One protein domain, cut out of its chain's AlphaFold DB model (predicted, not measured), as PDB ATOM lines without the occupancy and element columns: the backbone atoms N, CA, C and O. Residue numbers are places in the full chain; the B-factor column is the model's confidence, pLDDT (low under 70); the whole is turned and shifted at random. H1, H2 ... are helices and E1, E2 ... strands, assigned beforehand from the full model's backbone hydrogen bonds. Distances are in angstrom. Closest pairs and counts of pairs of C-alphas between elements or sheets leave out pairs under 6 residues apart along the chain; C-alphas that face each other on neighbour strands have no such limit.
ATOM      1  N   ILE A   2     170.311 166.569 131.265       84.75
ATOM      2  CA  ILE A   2     170.024 166.505 129.816       84.75
ATOM      3  C   ILE A   2     168.527 166.297 129.508       84.75
ATOM      4  O   ILE A   2     167.980 166.978 128.645       84.75
ATOM      5  N   ASP A   3     167.823 165.450 130.269       86.56
ATOM      6  CA  ASP A   3     166.371 165.264 130.095       86.56
ATOM      7  C   ASP A   3     165.563 166.552 130.321       86.56
ATOM      8  O   ASP A   3     164.595 166.804 129.604       86.56
ATOM      9  N   LYS A   4     165.993 167.402 131.266       90.06
ATOM     10  CA  LYS A   4     165.366 168.707 131.524       90.06
ATOM     11  C   LYS A   4     165.505 169.626 130.311       90.06
ATOM     12  O   LYS A   4     164.515 170.199 129.871       90.06
ATOM     13  N   ARG A   5     166.708 169.700 129.731       88.62
ATOM     14  CA  ARG A   5     166.978 170.484 128.516       88.62
ATOM     15  C   ARG A   5     166.160 169.982 127.324       88.62
ATOM     16  O   ARG A   5     165.574 170.780 126.600       88.62
ATOM     17  N   ARG A   6     166.039 168.661 127.160       89.19
ATOM     18  CA  ARG A   6     165.173 168.059 126.134       89.19
ATOM     19  C   ARG A   6     163.710 168.478 126.309       89.19
ATOM     20  O   ARG A   6     163.051 168.784 125.321       89.19
ATOM     21  N   ASN A   7     163.204 168.487 127.543       91.62
ATOM     22  CA  ASN A   7     161.837 168.929 127.817       91.62
ATOM     23  C   ASN A   7     161.642 170.415 127.480       91.62
ATOM     24  O   ASN A   7     160.715 170.751 126.753       91.62
ATOM     25  N   GLN A   8     162.571 171.270 127.908       91.88
ATOM     26  CA  GLN A   8     162.544 172.704 127.609       91.88
ATOM     27  C   GLN A   8     162.571 172.983 126.100       91.88
ATOM     28  O   GLN A   8     161.798 173.805 125.619       91.88
ATOM     29  N   ASN A   9     163.376 172.249 125.323       91.19
ATOM     30  CA  ASN A   9     163.360 172.370 123.861       91.19
ATOM     31  C   ASN A   9     162.007 171.980 123.251       91.19
ATOM     32  O   ASN A   9     161.610 172.556 122.240       91.19
ATOM     33  N   ARG A  10     161.298 170.997 123.823       91.25
ATOM     34  CA  ARG A  10     159.959 170.606 123.348       91.25
ATOM     35  C   ARG A  10     158.911 171.659 123.679       91.25
ATOM     36  O   ARG A  10     158.040 171.901 122.848       91.25
ATOM     37  N   GLU A  11     158.991 172.252 124.865       92.69
ATOM     38  CA  GLU A  11     158.132 173.363 125.286       92.69
ATOM     39  C   GLU A  11     158.359 174.580 124.383       92.69
ATOM     40  O   GLU A  11     157.417 175.031 123.738       92.69
ATOM     41  N   ALA A  12     159.615 174.999 124.202       89.38
ATOM     42  CA  ALA A  12     159.979 176.114 123.329       89.38
ATOM     43  C   ALA A  12     159.516 175.907 121.876       89.38
ATOM     44  O   ALA A  12     158.971 176.822 121.261       89.38
ATOM     45  N   LEU A  13     159.683 174.697 121.326       90.19
ATOM     46  CA  LEU A  13     159.202 174.363 119.982       90.19
ATOM     47  C   LEU A  13     157.673 174.484 119.882       90.19
ATOM     48  O   LEU A  13     157.154 174.979 118.882       90.19
ATOM     49  N   ARG A  14     156.948 174.046 120.917       90.50
ATOM     50  CA  ARG A  14     155.485 174.164 120.985       90.50
ATOM     51  C   ARG A  14     155.037 175.615 121.041       90.50
ATOM     52  O   ARG A  14     154.105 175.976 120.324       90.50
ATOM     53  N   ASP A  15     155.710 176.427 121.841       90.25
ATOM     54  CA  ASP A  15     155.392 177.843 121.986       90.25
ATOM     55  C   ASP A  15     155.677 178.614 120.694       90.25
ATOM     56  O   ASP A  15     154.834 179.395 120.251       90.25
ATOM     57  N   LEU A  16     156.796 178.327 120.020       87.19
ATOM     58  CA  LEU A  16     157.118 178.884 118.700       87.19
ATOM     59  C   LEU A  16     156.016 178.584 117.679       87.19
ATOM     60  O   LEU A  16     155.545 179.502 117.009       87.19
ATOM     61  N   ILE A  17     155.553 177.331 117.611       85.81
ATOM     62  CA  ILE A  17     154.477 176.916 116.698       85.81
ATOM     63  C   ILE A  17     153.152 177.603 117.052       85.81
ATOM     64  O   ILE A  17     152.448 178.073 116.161       85.81
ATOM     65  N   LYS A  18     152.807 177.689 118.343       89.19
ATOM     66  CA  LYS A  18     151.552 178.299 118.806       89.19
ATOM     67  C   LYS A  18     151.527 179.816 118.612       89.19
ATOM     68  O   LYS A  18     150.456 180.379 118.409       89.19
ATOM     69  N   SER A  19     152.683 180.476 118.685       82.69
ATOM     70  CA  SER A  19     152.777 181.938 118.626       82.69
ATOM     71  C   SER A  19     152.355 182.535 117.279       82.69
ATOM     72  O   SER A  19     151.950 183.694 117.243       82.69
ATOM     73  N   GLY A  20     152.472 181.782 116.176       78.50
ATOM     74  CA  GLY A  20     152.179 182.272 114.821       78.50
ATOM     75  C   GLY A  20     153.061 183.445 114.362       78.50
ATOM     76  O   GLY A  20     152.758 184.091 113.361       78.50
ATOM     77  N   GLN A  21     154.133 183.754 115.097       81.25
ATOM     78  CA  GLN A  21     155.047 184.857 114.805       81.25
ATOM     79  C   GLN A  21     156.014 184.470 113.677       81.25
ATOM     80  O   GLN A  21     156.390 183.312 113.533       81.25
ATOM     81  N   THR A  22     156.474 185.450 112.897       81.44
ATOM     82  CA  THR A  22     157.477 185.226 111.835       81.44
ATOM     83  C   THR A  22     158.913 185.417 112.323       81.44
ATOM     84  O   THR A  22     159.854 184.865 111.746       81.44
ATOM     85  N   LYS A  23     159.102 186.175 113.409       85.62
ATOM     86  CA  LYS A  23     160.411 186.493 113.992       85.62
ATOM     87  C   LYS A  23     160.432 186.136 115.475       85.62
ATOM     88  O   LYS A  23     159.459 186.365 116.183       85.62
ATOM     89  N   CYS A  24     161.560 185.621 115.939       86.75
ATOM     90  CA  CYS A  24     161.812 185.287 117.335       86.75
ATOM     91  C   CYS A  24     163.180 185.818 117.771       86.75
ATOM     92  O   CYS A  24     164.038 186.136 116.944       86.75
ATOM     93  N   TRP A  25     163.372 185.929 119.079       88.50
ATOM     94  CA  TRP A  25     164.652 186.294 119.668       88.50
ATOM     95  C   TRP A  25     165.305 185.049 120.249       88.50
ATOM     96  O   TRP A  25     164.681 184.324 121.021       88.50
ATOM     97  N   VAL A  26     166.556 184.808 119.870       87.19
ATOM     98  CA  VAL A  26     167.349 183.674 120.341       87.19
ATOM     99  C   VAL A  26     168.549 184.217 121.104       87.19
ATOM    100  O   VAL A  26     169.268 185.084 120.611       87.19
ATOM    101  N   THR A  27     168.769 183.713 122.314       88.56
ATOM    102  CA  THR A  27     169.951 184.038 123.117       88.56
ATOM    103  C   THR A  27     171.093 183.092 122.765       88.56
ATOM    104  O   THR A  27     170.966 181.879 122.942       88.56
ATOM    105  N   VAL A  28     172.220 183.638 122.315       85.38
ATOM    106  CA  VAL A  28     173.468 182.898 122.105       85.38
ATOM    107  C   VAL A  28     174.515 183.474 123.053       85.38
ATOM    108  O   VAL A  28     175.040 184.566 122.838       85.38
ATOM    109  N   GLY A  29     174.785 182.758 124.147       86.62
ATOM    110  CA  GLY A  29     175.638 183.262 125.225       86.62
ATOM    111  C   GLY A  29     175.023 184.497 125.888       86.62
ATOM    112  O   GLY A  29     173.917 184.425 126.416       86.62
ATOM    113  N   SER A  30     175.733 185.623 125.849       90.19
ATOM    114  CA  SER A  30     175.272 186.922 126.361       90.19
ATOM    115  C   SER A  30     174.574 187.796 125.311       90.19
ATOM    116  O   SER A  30     174.157 188.909 125.625       90.19
ATOM    117  N   VAL A  31     174.445 187.323 124.067       92.12
ATOM    118  CA  VAL A  31     173.929 188.117 122.944       92.12
ATOM    119  C   VAL A  31     172.518 187.671 122.573       92.12
ATOM    120  O   VAL A  31     172.224 186.476 122.514       92.12
ATOM    121  N   LEU A  32     171.646 188.639 122.284       90.81
ATOM    122  CA  LEU A  32     170.302 188.400 121.769       90.81
ATOM    123  C   LEU A  32     170.279 188.638 120.254       90.81
ATOM    124  O   LEU A  32     170.535 189.747 119.788       90.81
ATOM    125  N   VAL A  33     169.956 187.603 119.482       88.56
ATOM    126  CA  VAL A  33     169.925 187.650 118.017       88.56
ATOM    127  C   VAL A  33     168.489 187.496 117.535       88.56
ATOM    128  O   VAL A  33     167.766 186.592 117.959       88.56
ATOM    129  N   LYS A  34     168.063 188.381 116.632       88.88
ATOM    130  CA  LYS A  34     166.758 188.269 115.980       88.88
ATOM    131  C   LYS A  34     166.853 187.254 114.851       88.88
ATOM    132  O   LYS A  34     167.628 187.445 113.920       88.88
ATOM    133  N   HIS A  35     166.040 186.213 114.918       86.19
ATOM    134  CA  HIS A  35     166.028 185.142 113.936       86.19
ATOM    135  C   HIS A  35     164.620 184.919 113.382       86.19
ATOM    136  O   HIS A  35     163.619 185.169 114.057       86.19
ATOM    137  N   ASN A  36     164.521 184.430 112.148       88.81
ATOM    138  CA  ASN A  36     163.249 183.932 111.626       88.81
ATOM    139  C   ASN A  36     162.845 182.652 112.366       88.81
ATOM    140  O   ASN A  36     163.709 181.831 112.694       88.81
ATOM    141  N   VAL A  37     161.540 182.479 112.587       87.00
ATOM    142  CA  VAL A  37     160.986 181.331 113.324       87.00
ATOM    143  C   VAL A  37     161.320 180.003 112.651       87.00
ATOM    144  O   VAL A  37     161.707 179.070 113.348       87.00
ATOM    145  N   ASP A  38     161.288 179.930 111.319       86.81
ATOM    146  CA  ASP A  38     161.613 178.695 110.591       86.81
ATOM    147  C   ASP A  38     163.032 178.208 110.876       86.81
ATOM    148  O   ASP A  38     163.265 177.025 111.106       86.81
ATOM    149  N   SER A  39     163.992 179.129 110.935       87.38
ATOM    150  CA  SER A  39     165.375 178.755 111.206       87.38
ATOM    151  C   SER A  39     165.660 178.544 112.695       87.38
ATOM    152  O   SER A  39     166.562 177.783 113.032       87.38
ATOM    153  N   ALA A  40     164.899 179.162 113.602       87.19
ATOM    154  CA  ALA A  40     164.958 178.799 115.018       87.19
ATOM    155  C   ALA A  40     164.360 177.402 115.260       87.19
ATOM    156  O   ALA A  40     164.879 176.631 116.067       87.19
ATOM    157  N   LYS A  41     163.311 177.042 114.512       89.56
ATOM    158  CA  LYS A  41     162.691 175.717 114.536       89.56
ATOM    159  C   LYS A  41     163.675 174.634 114.094       89.56
ATOM    160  O   LYS A  41     163.860 173.664 114.824       89.56
ATOM    161  N   THR A  42     164.352 174.817 112.958       90.94
ATOM    162  CA  THR A  42     165.357 173.848 112.480       90.94
ATOM    163  C   THR A  42     166.526 173.703 113.456       90.94
ATOM    164  O   THR A  42     167.017 172.590 113.666       90.94
ATOM    165  N   LEU A  43     166.939 174.795 114.107       90.31
ATOM    166  CA  LEU A  43     167.979 174.776 115.135       90.31
ATOM    167  C   LEU A  43     167.541 173.951 116.354       90.31
ATOM    168  O   LEU A  43     168.272 173.057 116.780       90.31
ATOM    169  N   LEU A  44     166.329 174.183 116.871       90.06
ATOM    170  CA  LEU A  44     165.776 173.419 117.996       90.06
ATOM    171  C   LEU A  44     165.566 171.937 117.659       90.06
ATOM    172  O   LEU A  44     165.828 171.073 118.496       90.06
ATOM    173  N   GLU A  45     165.113 171.616 116.445       91.81
ATOM    174  CA  GLU A  45     164.953 170.232 115.982       91.81
ATOM    175  C   GLU A  45     166.298 169.502 115.881       91.81
ATOM    176  O   GLU A  45     166.410 168.334 116.261       91.81
ATOM    177  N   THR A  46     167.331 170.194 115.402       92.69
ATOM    178  CA  THR A  46     168.692 169.649 115.322       92.69
ATOM    179  C   THR A  46     169.270 169.412 116.717       92.69
ATOM    180  O   THR A  46     169.785 168.324 116.982       92.69
ATOM    181  N   ASP A  47     169.099 170.362 117.642       91.19
ATOM    182  CA  ASP A  47     169.523 170.201 119.040       91.19
ATOM    183  C   ASP A  47     168.785 169.028 119.712       91.19
ATOM    184  O   ASP A  47     169.397 168.198 120.379       91.19
ATOM    185  N   GLN A  48     167.477 168.865 119.467       90.69
ATOM    186  CA  GLN A  48     166.723 167.704 119.960       90.69
ATOM    187  C   GLN A  48     167.262 166.368 119.427       90.69
ATOM    188  O   GLN A  48     167.333 165.397 120.188       90.69
ATOM    189  N   LYS A  49     167.648 166.290 118.146       92.88
ATOM    190  CA  LYS A  49     168.257 165.079 117.568       92.88
ATOM    191  C   LYS A  49     169.584 164.752 118.248       92.88
ATOM    192  O   LYS A  49     169.780 163.607 118.655       92.88
ATOM    193  N   GLN A  50     170.446 165.751 118.422       93.06
ATOM    194  CA  GLN A  50     171.743 165.572 119.070       93.06
ATOM    195  C   GLN A  50     171.584 165.121 120.528       93.06
ATOM    196  O   GLN A  50     172.145 164.101 120.927       93.06
ATOM    197  N   LEU A  51     170.711 165.790 121.292       92.31
ATOM    198  CA  LEU A  51     170.401 165.414 122.674       92.31
ATOM    199  C   LEU A  51     169.888 163.972 122.779       92.31
ATOM    200  O   LEU A  51     170.265 163.255 123.702       92.31
ATOM    201  N   ASN A  52     169.050 163.515 121.844       90.69
ATOM    202  CA  ASN A  52     168.566 162.132 121.846       90.69
ATOM    203  C   ASN A  52     169.693 161.117 121.607       90.69
ATOM    204  O   ASN A  52     169.726 160.079 122.273       90.69
ATOM    205  N   ILE A  53     170.620 161.409 120.689       93.25
ATOM    206  CA  ILE A  53     171.792 160.559 120.438       93.25
ATOM    207  C   ILE A  53     172.649 160.469 121.702       93.25
ATOM    208  O   ILE A  53     173.007 159.368 122.122       93.25
ATOM    209  N   ASP A  54     172.929 161.604 122.337       92.44
ATOM    210  CA  ASP A  54     173.802 161.659 123.508       92.44
ATOM    211  C   ASP A  54     173.169 160.986 124.731       92.44
ATOM    212  O   ASP A  54     173.843 160.237 125.437       92.44
ATOM    213  N   ILE A  55     171.856 161.153 124.940       91.50
ATOM    214  CA  ILE A  55     171.109 160.420 125.975       91.50
ATOM    215  C   ILE A  55     171.214 158.911 125.749       91.50
ATOM    216  O   ILE A  55     171.467 158.163 126.695       91.50
ATOM    217  N   ASN A  56     171.012 158.448 124.515       90.06
ATOM    218  CA  ASN A  56     171.064 157.021 124.212       90.06
ATOM    219  C   ASN A  56     172.473 156.459 124.408       90.06
ATOM    220  O   ASN A  56     172.620 155.423 125.052       90.06
ATOM    221  N   LYS A  57     173.511 157.169 123.947       93.62
ATOM    222  CA  LYS A  57     174.910 156.796 124.198       93.62
ATOM    223  C   LYS A  57     175.214 156.724 125.692       93.62
ATOM    224  O   LYS A  57     175.785 155.738 126.149       93.62
ATOM    225  N   LEU A  58     174.798 157.732 126.460       93.12
ATOM    226  CA  LEU A  58     175.013 157.781 127.905       93.12
ATOM    227  C   LEU A  58     174.342 156.596 128.611       93.12
ATOM    228  O   LEU A  58     174.962 155.949 129.451       93.12
ATOM    229  N   ARG A  59     173.098 156.278 128.236       90.56
ATOM    230  CA  ARG A  59     172.363 155.130 128.781       90.56
ATOM    231  C   ARG A  59     173.037 153.809 128.427       90.56
ATOM    232  O   ARG A  59     173.222 152.994 129.320       90.56
ATOM    233  N   SER A  60     173.438 153.601 127.174       90.88
ATOM    234  CA  SER A  60     174.135 152.376 126.762       90.88
ATOM    235  C   SER A  60     175.462 152.199 127.501       90.88
ATOM    236  O   SER A  60     175.717 151.128 128.045       90.88
ATOM    237  N   ASN A  61     176.260 153.264 127.607       93.50
ATOM    238  CA  ASN A  61     177.523 153.233 128.343       93.50
ATOM    239  C   ASN A  61     177.319 152.932 129.830       93.50
ATOM    240  O   ASN A  61     178.104 152.189 130.413       93.50
ATOM    241  N   LEU A  62     176.266 153.483 130.443       93.00
ATOM    242  CA  LEU A  62     175.926 153.183 131.830       93.00
ATOM    243  C   LEU A  62     175.597 151.698 132.010       93.00
ATOM    244  O   LEU A  62     176.097 151.083 132.943       93.00
ATOM    245  N   LYS A  63     174.796 151.113 131.110       91.19
ATOM    246  CA  LYS A  63     174.437 149.691 131.184       91.19
ATOM    247  C   LYS A  63     175.666 148.781 131.116       91.19
ATOM    248  O   LYS A  63     175.756 147.848 131.903       91.19
ATOM    249  N   ILE A  64     176.597 149.077 130.205       91.94
ATOM    250  CA  ILE A  64     177.851 148.323 130.054       91.94
ATOM    251  C   ILE A  64     178.673 148.429 131.341       91.94
ATOM    252  O   ILE A  64     178.940 147.420 131.976       91.94
ATOM    253  N   LYS A  65     178.953 149.655 131.805       94.00
ATOM    254  CA  LYS A  65     179.773 149.884 133.004       94.00
ATOM    255  C   LYS A  65     179.197 149.261 134.275       94.00
ATOM    256  O   LYS A  65     179.954 148.830 135.137       94.00
ATOM    257  N   VAL A  66     177.871 149.248 134.418       94.44
ATOM    258  CA  VAL A  66     177.205 148.612 135.565       94.44
ATOM    259  C   VAL A  66     177.367 147.094 135.522       94.44
ATOM    260  O   VAL A  66     177.581 146.490 136.569       94.44
ATOM    261  N   ASN A  67     177.290 146.483 134.339       90.06
ATOM    262  CA  ASN A  67     177.546 145.054 134.201       90.06
ATOM    263  C   ASN A  67     179.022 144.726 134.440       90.06
ATOM    264  O   ASN A  67     179.288 143.850 135.250       90.06
ATOM    265  N   ASP A  68     179.956 145.487 133.858       93.69
ATOM    266  CA  ASP A  68     181.397 145.285 134.072       93.69
ATOM    267  C   ASP A  68     181.747 145.303 135.572       93.69
ATOM    268  O   ASP A  68     182.522 144.484 136.059       93.69
ATOM    269  N   LEU A  69     181.143 146.225 136.329       95.25
ATOM    270  CA  LEU A  69     181.325 146.315 137.777       95.25
ATOM    271  C   LEU A  69     180.771 145.085 138.506       95.25
ATOM    272  O   LEU A  69     181.424 144.567 139.406       95.25
ATOM    273  N   ARG A  70     179.595 144.588 138.115       92.12
ATOM    274  CA  ARG A  70     179.021 143.381 138.723       92.12
ATOM    275  C   ARG A  70     179.805 142.123 138.402       92.12
ATOM    276  O   ARG A  70     179.945 141.275 139.277       92.12
ATOM    277  N   ASP A  71     180.338 142.032 137.190       93.44
ATOM    278  CA  ASP A  71     181.200 140.929 136.782       93.44
ATOM    279  C   ASP A  71     182.472 140.901 137.648       93.44
ATOM    280  O   ASP A  71     182.874 139.837 138.118       93.44
ATOM    281  N   LEU A  72     183.053 142.071 137.955       95.81
ATOM    282  CA  LEU A  72     184.173 142.202 138.900       95.81
ATOM    283  C   LEU A  72     183.790 141.846 140.346       95.81
ATOM    284  O   LEU A  72     184.617 141.319 141.087       95.81
ATOM    285  N   GLU A  73     182.548 142.115 140.751       96.38
ATOM    286  CA  GLU A  73     182.006 141.758 142.070       96.38
ATOM    287  C   GLU A  73     181.504 140.304 142.159       96.38
ATOM    288  O   GLU A  73     181.014 139.896 143.213       96.38
ATOM    289  N   ILE A  74     181.612 139.513 141.082       93.81
ATOM    290  CA  ILE A  74     181.096 138.133 140.998       93.81
ATOM    291  C   ILE A  74     179.585 138.098 141.318       93.81
ATOM    292  O   ILE A  74     179.063 137.205 141.987       93.81
ATOM    293  N   GLN A  75     178.858 139.113 140.849       93.75
ATOM    294  CA  GLN A  75     177.413 139.229 141.000       93.75
ATOM    295  C   GLN A  75     176.699 138.997 139.666       93.75
ATOM    296  O   GLN A  75     177.208 139.365 138.610       93.75
ATOM    297  N   PRO A  76     175.472 138.449 139.687       89.56
ATOM    298  CA  PRO A  76     174.687 138.306 138.471       89.56
ATOM    299  C   PRO A  76     174.306 139.681 137.878       89.56
ATOM    300  O   PRO A  76     174.066 140.637 138.635       89.56
ATOM    301  N   PRO A  77     174.162 139.784 136.539       86.62
ATOM    302  CA  PRO A  77     173.736 141.009 135.863       86.62
ATOM    303  C   PRO A  77     172.409 141.548 136.403       86.62
ATOM    304  O   PRO A  77     171.542 140.785 136.834       86.62
ATOM    305  N   VAL A  78     172.217 142.870 136.350       87.25
ATOM    306  CA  VAL A  78     170.989 143.505 136.856       87.25
ATOM    307  C   VAL A  78     169.776 143.055 136.024       87.25
ATOM    308  O   VAL A  78     169.713 143.369 134.826       87.25
ATOM    309  N   PRO A  79     168.772 142.391 136.629       85.81
ATOM    310  CA  PRO A  79     167.556 142.015 135.921       85.81
ATOM    311  C   PRO A  79     166.840 143.255 135.383       85.81
ATOM    312  O   PRO A  79     166.702 144.264 136.070       85.81
ATOM    313  N   GLY A  80     166.383 143.197 134.135       83.94
ATOM    314  CA  GLY A  80     165.604 144.279 133.533       83.94
ATOM    315  C   GLY A  80     166.413 145.477 133.006       83.94
ATOM    316  O   GLY A  80     165.867 146.315 132.289       83.94
ATOM    317  N   LEU A  81     167.722 145.563 133.272       83.56
ATOM    318  CA  LEU A  81     168.554 146.687 132.816       83.56
ATOM    319  C   LEU A  81     168.691 146.739 131.283       83.56
ATOM    320  O   LEU A  81     168.767 147.813 130.676       83.56
ATOM    321  N   MET A  82     168.671 145.573 130.639       82.19
ATOM    322  CA  MET A  82     168.824 145.408 129.190       82.19
ATOM    323  C   MET A  82     167.493 145.305 128.433       82.19
ATOM    324  O   MET A  82     167.485 144.926 127.267       82.19
ATOM    325  N   LEU A  83     166.367 145.671 129.055       85.38
ATOM    326  CA  LEU A  83     165.079 145.662 128.363       85.38
ATOM    327  C   LEU A  83     165.060 146.674 127.211       85.38
ATOM    328  O   LEU A  83     165.586 147.790 127.309       85.38
ATOM    329  N   VAL A  84     164.419 146.256 126.124       83.81
ATOM    330  CA  VAL A  84     164.153 147.049 124.924       83.81
ATOM    331  C   VAL A  84     162.633 147.121 124.766       83.81
ATOM    332  O   VAL A  84     161.951 146.142 125.074       83.81
ATOM    333  N   PRO A  85     162.071 148.265 124.338       83.88
ATOM    334  CA  PRO A  85     160.651 148.339 124.023       83.88
ATOM    335  C   PRO A  85     160.263 147.274 122.993       83.88
ATOM    336  O   PRO A  85     160.964 147.071 122.001       83.88
ATOM    337  N   MET A  86     159.127 146.624 123.237       86.25
ATOM    338  CA  MET A  86     158.553 145.625 122.341       86.25
ATOM    339  C   MET A  86     158.257 146.242 120.969       86.25
ATOM    340  O   MET A  86     157.747 147.360 120.873       86.25
ATOM    341  N   SER A  87     158.573 145.518 119.899       90.25
ATOM    342  CA  SER A  87     158.284 145.960 118.538       90.25
ATOM    343  C   SER A  87     156.802 145.797 118.193       90.25
ATOM    344  O   SER A  87     156.115 144.895 118.672       90.25
ATOM    345  N   ASN A  88     156.319 146.596 117.239       88.25
ATOM    346  CA  ASN A  88     154.934 146.521 116.752       88.25
ATOM    347  C   ASN A  88     154.542 145.141 116.189       88.25
ATOM    348  O   ASN A  88     153.356 144.862 116.010       88.25
ATOM    349  N   LYS A  89     155.512 144.302 115.806       89.81
ATOM    350  CA  LYS A  89     155.248 142.929 115.355       89.81
ATOM    351  C   LYS A  89     155.004 142.014 116.551       89.81
ATOM    352  O   LYS A  89     154.013 141.292 116.555       89.81
ATOM    353  N   GLU A  90     155.852 142.105 117.569       87.50
ATOM    354  CA  GLU A  90     155.737 141.328 118.807       87.50
ATOM    355  C   GLU A  90     154.458 141.681 119.573       87.50
ATOM    356  O   GLU A  90     153.729 140.782 119.982       87.50
ATOM    357  N   THR A  91     154.102 142.970 119.661       88.81
ATOM    358  CA  THR A  91     152.841 143.404 120.291       88.81
ATOM    359  C   THR A  91     151.619 142.830 119.573       88.81
ATOM    360  O   THR A  91     150.689 142.342 120.212       88.81
ATOM    361  N   ARG A  92     151.622 142.841 118.230       88.62
ATOM    362  CA  ARG A  92     150.538 142.246 117.430       88.62
ATOM    363  C   ARG A  92     150.468 140.732 117.600       88.62
ATOM    364  O   ARG A  92     149.367 140.204 117.710       88.62
ATOM    365  N   GLY A  93     151.619 140.064 117.671       89.00
ATOM    366  CA  GLY A  93     151.711 138.639 117.981       89.00
ATOM    367  C   GLY A  93     151.069 138.305 119.328       89.00
ATOM    368  O   GLY A  93     150.185 137.455 119.380       89.00
ATOM    369  N   LEU A  94     151.413 139.036 120.395       87.94
ATOM    370  CA  LEU A  94     150.821 138.822 121.724       87.94
ATOM    371  C   LEU A  94     149.314 139.103 121.766       87.94
ATOM    372  O   LEU A  94     148.578 138.356 122.407       87.94
ATOM    373  N   SER A  95     148.850 140.144 121.072       86.38
ATOM    374  CA  SER A  95     147.418 140.448 120.975       86.38
ATOM    375  C   SER A  95     146.658 139.357 120.212       86.38
ATOM    376  O   SER A  95     145.590 138.930 120.643       86.38
ATOM    377  N   SER A  96     147.235 138.829 119.124       84.50
ATOM    378  CA  SER A  96     146.650 137.700 118.385       84.50
ATOM    379  C   SER A  96     146.630 136.398 119.189       84.50
ATOM    380  O   SER A  96     145.718 135.593 119.026       84.50
ATOM    381  N   ALA A  97     147.596 136.220 120.092       86.31
ATOM    382  CA  ALA A  97     147.679 135.090 121.009       86.31
ATOM    383  C   ALA A  97     146.813 135.263 122.276       86.31
ATOM    384  O   ALA A  97     146.835 134.395 123.144       86.31
ATOM    385  N   GLY A  98     146.071 136.372 122.412       84.44
ATOM    386  CA  GLY A  98     145.174 136.630 123.546       84.44
ATOM    387  C   GLY A  98     145.873 136.965 124.870       84.44
ATOM    388  O   GLY A  98     145.222 136.999 125.909       84.44
TER     389      GLY A  98
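What this domain is: This is residues 2 to 98 of the 102 residues of the protein "p53 and DNA damage-regulated protein 1" of Danaus plexippus plexippus (UniProt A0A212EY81). One very long helix, H2, makes the long axis, with the shorter helix H1 side by side with its first half and a two-stranded hairpin, E1 and E2, at that same end, where residues 27 to 32 stick out. Past the far end of H2 a long link, residues 73 to 87, folds back, and residues 83 to 98, of which 88 to 96 belong to the small helix H3, stick out as an arm. The printed part has 97 residues, in the order H1, E1, E2, H2, H3; the strands are antiparallel and the class is mostly helix. The whole is extended, with a radius of gyration of the C-alphas of 20.7 A, and flat, spanning 57 by 42 by 15 A.

Where its parts are: H1, residues 2 to 19, begins with C-alpha 2 at (170.024, 166.505, 129.816) and is 25.7 A long. E1 is residues 23 to 28, 15.8 A, and E2 is residues 31 to 36, 16.1 A. H2, residues 37 to 72, runs 52.2 A to C-alpha 72 at (184.173, 142.202, 138.900). H3, residues 88 to 96, 12.2 A, ends with C-alpha 96 at (146.650, 137.700, 118.385).

How they stand to each other: H1 and H2 touch, at a shallow tilt of 19 degrees, opposite ways; their closest C-alphas, of Arg 6 and Gln 48, are 6.4 A apart. E1 and E2 form a hairpin at 147 degrees, with N 26 and O 33 at 2.9 A and N 33 and O 26 at 2.8 A, within hydrogen-bond range. The closest C-alphas of E1 and H2, of Lys 23 and Val 37, are 5.2 A apart. H3 is apart from H1, H2, E1 and E2. In H1, H2 and H3 every O i to N i+4 pair is within hydrogen-bond range.

The domain as a whole: The C-alphas farthest apart, of Thr 22 and Ile 74, are 60.2 A apart. The printed part has no cut. The link from H2 to H3, 15 residues, is long; the other links are tight. No printed residue is under 70 in pLDDT, and the mean of the printed part is 89.2.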